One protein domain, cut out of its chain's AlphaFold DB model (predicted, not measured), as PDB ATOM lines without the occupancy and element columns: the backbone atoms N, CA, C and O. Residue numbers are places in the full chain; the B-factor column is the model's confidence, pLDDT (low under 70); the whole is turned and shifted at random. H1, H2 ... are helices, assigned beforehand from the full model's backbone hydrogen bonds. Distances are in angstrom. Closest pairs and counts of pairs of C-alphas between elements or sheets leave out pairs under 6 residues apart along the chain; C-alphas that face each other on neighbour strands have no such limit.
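Overview. This is residues 25 to 104 of the 105 residues of an uncharacterized protein of Nanoarchaeota archaeon (UniProt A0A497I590). One long helix, H4, makes the long axis, and H3 meets its first part near the ends of both to form a V; H1 lies side by side with H3 on the side away from H4, and the short H2 sits at the mouth of the V, packed on H4 partway along. Residues 93 to 104, mostly the last part of H4, stick out from this flat body. The printed part has 80 residues with four named helices, in the order H1, H2, H3, H4, and no named strand; its class is all helix. It is loose, with a radius of gyration of the C-alphas of 16.0 A, and spans 57 by 29 by 16 A.

Arrangement. H1, residues 26 to 39, touches H3, residues 56 to 68, with the C-alphas of Val 28 and Ala 68 closest at 6.2 A. The two run opposite ways at a shallow tilt of 16 degrees. H1 is apart from H2, residues 47 to 53, and from H4, residues 73 to 102. H2 and H3 are close but not clearly touching; their closest C-alphas, of Gln 50 and Lys 58, are 6.8 A apart, and their lines are only just about perpendicular at 73 degrees. H2 touches residues 84 to 91 of H4 alone, with the C-alphas of Leu 52 and Lys 88 closest at 6.5 A. These two run opposite ways at a steep tilt of 69 degrees, only just short of about perpendicular. H3 touches residues 73 to 80 of H4 alone, with the C-alphas of Leu 66 and Ser 76 closest at 5.8 A. They run opposite ways at a steep tilt of 53 degrees. In H1, H2, H3 and H4, every backbone O i to N i+4 pair is within hydrogen-bond range.

Along the chain. H1, residues 26 to 39, begins at C-alpha 26 (203.448, 208.961, 232.415) and is 20.2 A long from first to last C-alpha. H2, residues 47 to 53, measures 10.0 A. H3, residues 56 to 68, measures 18.3 A and begins at C-alpha 56 (196.926, 186.023, 240.706). H4, residues 73 to 102, is the longest helix at 43.2 A and ends at C-alpha 102 (214.071, 168.103, 263.184).

Size, cuts and confidence. The C-alphas farthest apart are those of Lys 26 and Lys 104, at 56.7 A. Residues 93 to 104, of which 93 to 102 belong to H4, stand free; without them the body spans 40 by 29 by 13 A. The printed part has no cut. The links from H2 to H3 and from H3 to H4 are tight, and the link from H1 to H2, with 7 residues, is short. The mean pLDDT of the printed part is 92.3, and residue 104 alone is under 70.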
ATOM      1  N   SER A  25     207.587 206.406 231.830       92.50
ATOM      2  CA  SER A  25     206.576 207.179 231.114       92.50
ATOM      3  C   SER A  25     205.402 207.525 232.039       92.50
ATOM      4  O   SER A  25     205.199 206.916 233.098       92.50
ATOM      5  N   LYS A  26     204.634 208.549 231.660       94.00
ATOM      6  CA  LYS A  26     203.448 208.961 232.415       94.00
ATOM      7  C   LYS A  26     202.446 207.804 232.530       94.00
ATOM      8  O   LYS A  26     202.034 207.486 233.640       94.00
ATOM      9  N   ASP A  27     202.175 207.122 231.422       93.06
ATOM     10  CA  ASP A  27     201.193 206.035 231.355       93.06
ATOM     11  C   ASP A  27     201.594 204.834 232.222       93.06
ATOM     12  O   ASP A  27     200.783 204.308 232.980       93.06
ATOM     13  N   VAL A  28     202.870 204.425 232.184       92.75
ATOM     14  CA  VAL A  28     203.372 203.320 233.024       92.75
ATOM     15  C   VAL A  28     203.229 203.661 234.505       92.75
ATOM     16  O   VAL A  28     202.796 202.832 235.304       92.75
ATOM     17  N   ARG A  29     203.551 204.899 234.882       94.44
ATOM     18  CA  ARG A  29     203.427 205.376 236.263       94.44
ATOM     19  C   ARG A  29     201.976 205.394 236.737       94.44
ATOM     20  O   ARG A  29     201.706 204.951 237.848       94.44
ATOM     21  N   GLU A  30     201.060 205.896 235.913       95.44
ATOM     22  CA  GLU A  30     199.627 205.912 236.226       95.44
ATOM     23  C   GLU A  30     199.082 204.489 236.374       95.44
ATOM     24  O   GLU A  30     198.387 204.204 237.349       95.44
ATOM     25  N   ASN A  31     199.488 203.563 235.503       93.25
ATOM     26  CA  ASN A  31     199.107 202.153 235.603       93.25
ATOM     27  C   ASN A  31     199.600 201.495 236.902       93.25
ATOM     28  O   ASN A  31     198.840 200.768 237.543       93.25
ATOM     29  N   LEU A  32     200.840 201.769 237.326       94.94
ATOM     30  CA  LEU A  32     201.371 201.263 238.597       94.94
ATOM     31  C   LEU A  32     200.617 201.831 239.807       94.94
ATOM     32  O   LEU A  32     200.323 201.090 240.744       94.94
ATOM     33  N   LEU A  33     200.271 203.122 239.789       96.19
ATOM     34  CA  LEU A  33     199.495 203.751 240.863       96.19
ATOM     35  C   LEU A  33     198.076 203.183 240.937       96.19
ATOM     36  O   LEU A  33     197.615 202.828 242.018       96.19
ATOM     37  N   LEU A  34     197.406 203.027 239.795       96.38
ATOM     38  CA  LEU A  34     196.085 202.403 239.734       96.38
ATOM     39  C   LEU A  34     196.119 200.960 240.240       96.38
ATOM     40  O   LEU A  34     195.221 200.543 240.973       96.38
ATOM     41  N   LEU A  35     197.158 200.196 239.888       96.25
ATOM     42  CA  LEU A  35     197.345 198.849 240.414       96.25
ATOM     43  C   LEU A  35     197.539 198.867 241.932       96.25
ATOM     44  O   LEU A  35     196.908 198.073 242.627       96.25
ATOM     45  N   PHE A  36     198.362 199.781 242.451       95.81
ATOM     46  CA  PHE A  36     198.574 199.936 243.889       95.81
ATOM     47  C   PHE A  36     197.266 200.235 244.629       95.81
ATOM     48  O   PHE A  36     196.950 199.554 245.602       95.81
ATOM     49  N   GLU A  37     196.460 201.180 244.144       96.50
ATOM     50  CA  GLU A  37     195.156 201.492 244.743       96.50
ATOM     51  C   GLU A  37     194.236 200.262 244.800       96.50
ATOM     52  O   GLU A  37     193.544 200.047 245.796       96.50
ATOM     53  N   GLN A  38     194.279 199.401 243.777       94.38
ATOM     54  CA  GLN A  38     193.487 198.170 243.726       94.38
ATOM     55  C   GLN A  38     193.957 197.098 244.717       94.38
ATOM     56  O   GLN A  38     193.130 196.343 245.228       94.38
ATOM     57  N   VAL A  39     195.263 196.995 244.977       95.44
ATOM     58  CA  VAL A  39     195.832 195.903 245.789       95.44
ATOM     59  C   VAL A  39     196.164 196.305 247.225       95.44
ATOM     60  O   VAL A  39     196.236 195.434 248.086       95.44
ATOM     61  N   SER A  40     196.315 197.601 247.514       94.50
ATOM     62  CA  SER A  40     196.791 198.133 248.804       94.50
ATOM     63  C   SER A  40     195.938 197.737 250.014       94.50
ATOM     64  O   SER A  40     196.441 197.670 251.132       94.50
ATOM     65  N   ARG A  41     194.645 197.463 249.803       93.44
ATOM     66  CA  ARG A  41     193.688 197.096 250.861       93.44
ATOM     67  C   ARG A  41     193.455 195.592 250.973       93.44
ATOM     68  O   ARG A  41     192.679 195.152 251.819       93.44
ATOM     69  N   ILE A  42     194.089 194.803 250.110       94.44
ATOM     70  CA  ILE A  42     193.929 193.354 250.082       94.44
ATOM     71  C   ILE A  42     194.981 192.744 251.001       94.44
ATOM     72  O   ILE A  42     196.167 193.053 250.902       94.44
ATOM     73  N   ARG A  43     194.559 191.849 251.898       93.56
ATOM     74  CA  ARG A  43     195.497 191.080 252.717       93.56
ATOM     75  C   ARG A  43     196.097 189.965 251.874       93.56
ATOM     76  O   ARG A  43     195.369 189.109 251.377       93.56
ATOM     77  N   PHE A  44     197.413 189.983 251.716       93.06
ATOM     78  CA  PHE A  44     198.114 188.954 250.957       93.06
ATOM     79  C   PHE A  44     198.328 187.722 251.845       93.06
ATOM     80  O   PHE A  44     198.536 187.882 253.054       93.06
ATOM     81  N   PRO A  45     198.269 186.506 251.274       92.88
ATOM     82  CA  PRO A  45     198.647 185.299 251.997       92.88
ATOM     83  C   PRO A  45     200.158 185.293 252.272       92.88
ATOM     84  O   PRO A  45     200.885 186.194 251.836       92.88
ATOM     85  N   SER A  46     200.653 184.287 252.993       90.12
ATOM     86  CA  SER A  46     202.097 184.154 253.236       90.12
ATOM     87  C   SER A  46     202.880 184.091 251.917       90.12
ATOM     88  O   SER A  46     202.339 183.703 250.881       90.12
ATOM     89  N   LEU A  47     204.164 184.468 251.922       88.19
ATOM     90  CA  LEU A  47     204.981 184.422 250.701       88.19
ATOM     91  C   LEU A  47     205.015 183.013 250.092       88.19
ATOM     92  O   LEU A  47     204.849 182.874 248.884       88.19
ATOM     93  N   GLU A  48     205.165 181.975 250.921       89.81
ATOM     94  CA  GLU A  48     205.120 180.580 250.464       89.81
ATOM     95  C   GLU A  48     203.798 180.291 249.734       89.81
ATOM     96  O   GLU A  48     203.812 179.813 248.599       89.81
ATOM     97  N   GLU A  49     202.656 180.653 250.324       91.12
ATOM     98  CA  GLU A  49     201.344 180.473 249.697       91.12
ATOM     99  C   GLU A  49     201.200 181.281 248.406       91.12
ATOM    100  O   GLU A  49     200.663 180.755 247.432       91.12
ATOM    101  N   GLN A  50     201.697 182.521 248.350       92.88
ATOM    102  CA  GLN A  50     201.647 183.341 247.135       92.88
ATOM    103  C   GLN A  50     202.327 182.634 245.956       92.88
ATOM    104  O   GLN A  50     201.748 182.563 244.867       92.88
ATOM    105  N   TYR A  51     203.519 182.069 246.178       91.62
ATOM    106  CA  TYR A  51     204.258 181.354 245.139       91.62
ATOM    107  C   TYR A  51     203.655 179.980 244.845       91.62
ATOM    108  O   TYR A  51     203.457 179.653 243.676       91.62
ATOM    109  N   LEU A  52     203.329 179.171 245.859       88.44
ATOM    110  CA  LEU A  52     202.826 177.806 245.662       88.44
ATOM    111  C   LEU A  52     201.432 177.768 245.025       88.44
ATOM    112  O   LEU A  52     201.210 176.956 244.126       88.44
ATOM    113  N   SER A  53     200.519 178.650 245.443       88.06
ATOM    114  CA  SER A  53     199.127 178.658 244.968       88.06
ATOM    115  C   SER A  53     198.930 179.322 243.600       88.06
ATOM    116  O   SER A  53     197.873 179.150 242.996       88.06
ATOM    117  N   GLY A  54     199.921 180.069 243.096       83.62
ATOM    118  CA  GLY A  54     199.749 180.885 241.887       83.62
ATOM    119  C   GLY A  54     198.822 182.077 242.139       83.62
ATOM    120  O   GLY A  54     197.848 182.295 241.414       83.62
ATOM    121  N   PHE A  55     199.086 182.820 243.218       93.38
ATOM    122  CA  PHE A  55     198.245 183.929 243.656       93.38
ATOM    123  C   PHE A  55     198.203 185.050 242.608       93.38
ATOM    124  O   PHE A  55     199.152 185.817 242.452       93.38
ATOM    125  N   LYS A  56     197.072 185.176 241.905       92.69
ATOM    126  CA  LYS A  56     196.926 186.023 240.706       92.69
ATOM    127  C   LYS A  56     197.286 187.493 240.905       92.69
ATOM    128  O   LYS A  56     197.808 188.117 239.987       92.69
ATOM    129  N   LEU A  57     197.033 188.053 242.088       93.56
ATOM    130  CA  LEU A  57     197.392 189.447 242.364       93.56
ATOM    131  C   LEU A  57     198.907 189.646 242.440       93.56
ATOM    132  O   LEU A  57     199.390 190.671 241.972       93.56
ATOM    133  N   LYS A  58     199.656 188.661 242.951       94.00
ATOM    134  CA  LYS A  58     201.123 188.681 242.906       94.00
ATOM    135  C   LYS A  58     201.621 188.629 241.465       94.00
ATOM    136  O   LYS A  58     202.442 189.457 241.093       94.00
ATOM    137  N   GLU A  59     201.071 187.723 240.650       93.69
ATOM    138  CA  GLU A  59     201.418 187.617 239.221       93.69
ATOM    139  C   GLU A  59     201.194 188.938 238.487       93.69
ATOM    140  O   GLU A  59     202.080 189.405 237.778       93.69
ATOM    141  N   ARG A  60     200.053 189.585 238.736       94.62
ATOM    142  CA  ARG A  60     199.717 190.875 238.137       94.62
ATOM    143  C   ARG A  60     200.666 191.999 238.566       94.62
ATOM    144  O   ARG A  60     201.002 192.846 237.744       94.62
ATOM    145  N   ILE A  61     201.074 192.031 239.836       95.38
ATOM    146  CA  ILE A  61     202.058 193.007 240.330       95.38
ATOM    147  C   ILE A  61     203.404 192.790 239.652       95.38
ATOM    148  O   ILE A  61     203.977 193.740 239.126       95.38
ATOM    149  N   ASP A  62     203.890 191.554 239.620       95.12
ATOM    150  CA  ASP A  62     205.202 191.255 239.055       95.12
ATOM    151  C   ASP A  62     205.255 191.524 237.543       95.12
ATOM    152  O   ASP A  62     206.239 192.070 237.049       95.12
ATOM    153  N   GLU A  63     204.182 191.215 236.809       94.75
ATOM    154  CA  GLU A  63     204.067 191.512 235.376       94.75
ATOM    155  C   GLU A  63     204.080 193.024 235.113       94.75
ATOM    156  O   GLU A  63     204.799 193.497 234.230       94.75
ATOM    157  N   ALA A  64     203.363 193.806 235.929       94.12
ATOM    158  CA  ALA A  64     203.380 195.264 235.835       94.12
ATOM    159  C   ALA A  64     204.774 195.842 236.129       94.12
ATOM    160  O   ALA A  64     205.198 196.798 235.478       94.12
ATOM    161  N   MET A  65     205.511 195.245 237.070       94.38
ATOM    162  CA  MET A  65     206.887 195.641 237.374       94.38
ATOM    163  C   MET A  65     207.851 195.323 236.225       94.38
ATOM    164  O   MET A  65     208.679 196.169 235.893       94.38
ATOM    165  N   LEU A  66     207.738 194.156 235.585       93.88
ATOM    166  CA  LEU A  66     208.554 193.815 234.413       93.88
ATOM    167  C   LEU A  66     208.233 194.714 233.217       93.88
ATOM    168  O   LEU A  66     209.144 195.234 232.574       93.88
ATOM    169  N   THR A  67     206.954 195.007 232.999       91.19
ATOM    170  CA  THR A  67     206.534 195.983 231.984       91.19
ATOM    171  C   THR A  67     207.150 197.355 232.257       91.19
ATOM    172  O   THR A  67     207.662 198.010 231.351       91.19
ATOM    173  N   ALA A  68     207.172 197.789 233.521       92.56
ATOM    174  CA  ALA A  68     207.787 199.054 233.911       92.56
ATOM    175  C   ALA A  68     209.317 199.078 233.735       92.56
ATOM    176  O   ALA A  68     209.899 200.157 233.609       92.56
ATOM    177  N   LEU A  69     209.959 197.909 233.704       91.81
ATOM    178  CA  LEU A  69     211.377 197.741 233.377       91.81
ATOM    179  C   LEU A  69     211.642 197.668 231.863       91.81
ATOM    180  O   LEU A  69     212.803 197.669 231.459       91.81
ATOM    181  N   GLY A  70     210.594 197.666 231.034       91.00
ATOM    182  CA  GLY A  70     210.688 197.697 229.574       91.00
ATOM    183  C   GLY A  70     210.568 196.338 228.888       91.00
ATOM    184  O   GLY A  70     210.770 196.275 227.680       91.00
ATOM    185  N   TYR A  71     210.234 195.275 229.623       94.12
ATOM    186  CA  TYR A  71     209.934 193.972 229.027       94.12
ATOM    187  C   TYR A  71     208.544 193.973 228.400       94.12
ATOM    188  O   TYR A  71     207.604 194.550 228.955       94.12
ATOM    189  N   ASP A  72     208.392 193.289 227.269       93.94
ATOM    190  CA  ASP A  72     207.066 193.074 226.700       93.94
ATOM    191  C   ASP A  72     206.272 192.007 227.481       93.94
ATOM    192  O   ASP A  72     206.780 191.340 228.388       93.94
ATOM    193  N   GLU A  73     204.988 191.851 227.157       90.00
ATOM    194  CA  GLU A  73     204.087 190.915 227.840       90.00
ATOM    195  C   GLU A  73     204.555 189.452 227.725       90.00
ATOM    196  O   GLU A  73     204.468 188.671 228.677       90.00
ATOM    197  N   LYS A  74     205.065 189.058 226.554       94.00
ATOM    198  CA  LYS A  74     205.483 187.680 226.289       94.00
ATOM    199  C   LYS A  74     206.767 187.363 227.048       94.00
ATOM    200  O   LYS A  74     206.853 186.307 227.679       94.00
ATOM    201  N   GLU A  75     207.739 188.267 226.999       95.94
ATOM    202  CA  GLU A  75     208.983 188.183 227.760       95.94
ATOM    203  C   GLU A  75     208.700 188.157 229.261       95.94
ATOM    204  O   GLU A  75     209.194 187.276 229.965       95.94
ATOM    205  N   SER A  76     207.825 189.047 229.739       95.69
ATOM    206  CA  SER A  76     207.431 189.115 231.146       95.69
ATOM    207  C   SER A  76     206.858 187.784 231.630       95.69
ATOM    208  O   SER A  76     207.317 187.233 232.630       95.69
ATOM    209  N   LYS A  77     205.913 187.196 230.889       93.62
ATOM    210  CA  LYS A  77     205.320 185.895 231.234       93.62
ATOM    211  C   LYS A  77     206.346 184.767 231.273       93.62
ATOM    212  O   LYS A  77     206.264 183.901 232.147       93.62
ATOM    213  N   GLN A  78     207.305 184.764 230.348       96.06
ATOM    214  CA  GLN A  78     208.359 183.753 230.322       96.06
ATOM    215  C   GLN A  78     209.294 183.890 231.532       96.06
ATOM    216  O   GLN A  78     209.523 182.902 232.232       96.06
ATOM    217  N   ILE A  79     209.752 185.110 231.830       96.50
ATOM    218  CA  ILE A  79     210.604 185.404 232.993       96.50
ATOM    219  C   ILE A  79     209.896 185.001 234.289       96.50
ATOM    220  O   ILE A  79     210.482 184.309 235.121       96.50
ATOM    221  N   LEU A  80     208.625 185.374 234.463       95.75
ATOM    222  CA  LEU A  80     207.868 185.037 235.673       95.75
ATOM    223  C   LEU A  80     207.676 183.533 235.839       95.75
ATOM    224  O   LEU A  80     207.780 183.023 236.952       95.75
ATOM    225  N   LYS A  81     207.442 182.803 234.745       94.94
ATOM    226  CA  LYS A  81     207.324 181.344 234.786       94.94
ATOM    227  C   LYS A  81     208.605 180.694 235.315       94.94
ATOM    228  O   LYS A  81     208.531 179.817 236.175       94.94
ATOM    229  N   GLU A  82     209.760 181.121 234.811       96.50
ATOM    230  CA  GLU A  82     211.069 180.617 235.237       96.50
ATOM    231  C   GLU A  82     211.381 181.015 236.683       96.50
ATOM    232  O   GLU A  82     211.728 180.160 237.502       96.50
ATOM    233  N   LEU A  83     211.166 182.289 237.025       94.56
ATOM    234  CA  LEU A  83     211.372 182.825 238.367       94.56
ATOM    235  C   LEU A  83     210.538 182.071 239.405       94.56
ATOM    236  O   LEU A  83     211.050 181.651 240.444       94.56
ATOM    237  N   TYR A  84     209.252 181.862 239.131       95.00
ATOM    238  CA  TYR A  84     208.364 181.169 240.057       95.00
ATOM    239  C   TYR A  84     208.725 179.700 240.202       95.00
ATOM    240  O   TYR A  84     208.657 179.176 241.312       95.00
ATOM    241  N   LEU A  85     209.127 179.028 239.119       94.88
ATOM    242  CA  LEU A  85     209.610 177.654 239.203       94.88
ATOM    243  C   LEU A  85     210.842 177.563 240.114       94.88
ATOM    244  O   LEU A  85     210.865 176.727 241.020       94.88
ATOM    245  N   ALA A  86     211.817 178.454 239.926       95.44
ATOM    246  CA  ALA A  86     213.029 178.492 240.736       95.44
ATOM    247  C   ALA A  86     212.722 178.774 242.217       95.44
ATOM    248  O   ALA A  86     213.233 178.087 243.101       95.44
ATOM    249  N   ILE A  87     211.851 179.741 242.517       93.06
ATOM    250  CA  ILE A  87     211.470 180.069 243.900       93.06
ATOM    251  C   ILE A  87     210.729 178.898 244.565       93.06
ATOM    252  O   ILE A  87     211.027 178.553 245.709       93.06
ATOM    253  N   LYS A  88     209.813 178.231 243.853       92.44
ATOM    254  CA  LYS A  88     209.113 177.035 244.360       92.44
ATOM    255  C   LYS A  88     210.086 175.915 244.728       92.44
ATOM    256  O   LYS A  88     209.933 175.295 245.779       92.44
ATOM    257  N   GLN A  89     211.094 175.674 243.888       93.69
ATOM    258  CA  GLN A  89     212.141 174.688 244.165       93.69
ATOM    259  C   GLN A  89     212.940 175.051 245.425       93.69
ATOM    260  O   GLN A  89     213.202 174.176 246.249       93.69
ATOM    261  N   HIS A  90     213.259 176.334 245.629       90.88
ATOM    262  CA  HIS A  90     213.933 176.791 246.848       90.88
ATOM    263  C   HIS A  90     213.080 176.580 248.105       90.88
ATOM    264  O   HIS A  90     213.593 176.063 249.098       90.88
ATOM    265  N   PHE A  91     211.781 176.907 248.071       89.56
ATOM    266  CA  PHE A  91     210.876 176.620 249.194       89.56
ATOM    267  C   PHE A  91     210.853 175.127 249.541       89.56
ATOM    268  O   PHE A  91     210.945 174.765 250.716       89.56
ATOM    269  N   HIS A  92     210.795 174.253 248.530       90.31
ATOM    270  CA  HIS A  92     210.823 172.806 248.736       90.31
ATOM    271  C   HIS A  92     212.117 172.345 249.420       90.31
ATOM    272  O   HIS A  92     212.066 171.662 250.442       90.31
ATOM    273  N   ALA A  93     213.274 172.774 248.911       90.69
ATOM    274  CA  ALA A  93     214.574 172.399 249.461       90.69
ATOM    275  C   ALA A  93     214.753 172.866 250.918       90.69
ATOM    276  O   ALA A  93     215.247 172.116 251.765       90.69
ATOM    277  N   LEU A  94     214.313 174.087 251.243       89.44
ATOM    278  CA  LEU A  94     214.350 174.610 252.611       89.44
ATOM    279  C   LEU A  94     213.457 173.798 253.558       89.44
ATOM    280  O   LEU A  94     213.849 173.510 254.693       89.44
ATOM    281  N   LYS A  95     212.275 173.388 253.090       88.06
ATOM    282  CA  LYS A  95     211.349 172.550 253.856       88.06
ATOM    283  C   LYS A  95     211.937 171.171 254.142       88.06
ATOM    284  O   LYS A  95     211.905 170.731 255.291       88.06
ATOM    285  N   GLU A  96     212.531 170.529 253.138       91.88
ATOM    286  CA  GLU A  96     213.227 169.248 253.298       91.88
ATOM    287  C   GLU A  96     214.389 169.351 254.291       91.88
ATOM    288  O   GLU A  96     214.533 168.507 255.178       91.88
ATOM    289  N   LEU A  97     215.206 170.404 254.183       91.12
ATOM    290  CA  LEU A  97     216.315 170.642 255.105       91.12
ATOM    291  C   LEU A  97     215.816 170.809 256.547       91.12
ATOM    292  O   LEU A  97     216.338 170.166 257.458       91.12
ATOM    293  N   SER A  98     214.774 171.619 256.750       87.56
ATOM    294  CA  SER A  98     214.154 171.834 258.062       87.56
ATOM    295  C   SER A  98     213.623 170.531 258.669       87.56
ATOM    296  O   SER A  98     213.867 170.242 259.841       87.56
ATOM    297  N   GLN A  99     212.948 169.697 257.872       90.62
ATOM    298  CA  GLN A  99     212.433 168.397 258.315       90.62
ATOM    299  C   GLN A  99     213.559 167.429 258.700       90.62
ATOM    300  O   GLN A  99     213.485 166.798 259.754       90.62
ATOM    301  N   ARG A 100     214.627 167.356 257.896       89.94
ATOM    302  CA  ARG A 100     215.804 166.513 258.178       89.94
ATOM    303  C   ARG A 100     216.547 166.922 259.448       89.94
ATOM    304  O   ARG A 100     217.128 166.066 260.110       89.94
ATOM    305  N   LEU A 101     216.581 168.215 259.769       87.88
ATOM    306  CA  LEU A 101     217.194 168.707 261.004       87.88
ATOM    307  C   LEU A 101     216.338 168.353 262.224       87.88
ATOM    308  O   LEU A 101     216.876 167.896 263.226       87.88
ATOM    309  N   LYS A 102     215.009 168.481 262.114       81.88
ATOM    310  CA  LYS A 102     214.071 168.103 263.184       81.88
ATOM    311  C   LYS A 102     214.063 166.607 263.488       81.88
ATOM    312  O   LYS A 102     213.842 166.248 264.629       81.88
ATOM    313  N   SER A 103     214.306 165.738 262.504       76.56
ATOM    314  CA  SER A 103     214.346 164.282 262.724       76.56
ATOM    315  C   SER A 103     215.641 163.779 263.377       76.56
ATOM    316  O   SER A 103     215.773 162.580 263.605       76.56
ATOM    317  N   LYS A 104     216.636 164.654 263.578       67.00
ATOM    318  CA  LYS A 104     217.928 164.332 264.211       67.00
ATOM    319  C   LYS A 104     218.031 164.796 265.669       67.00
ATOM    320  O   LYS A 104     219.045 164.505 266.300       67.00
TER     321      LYS A 104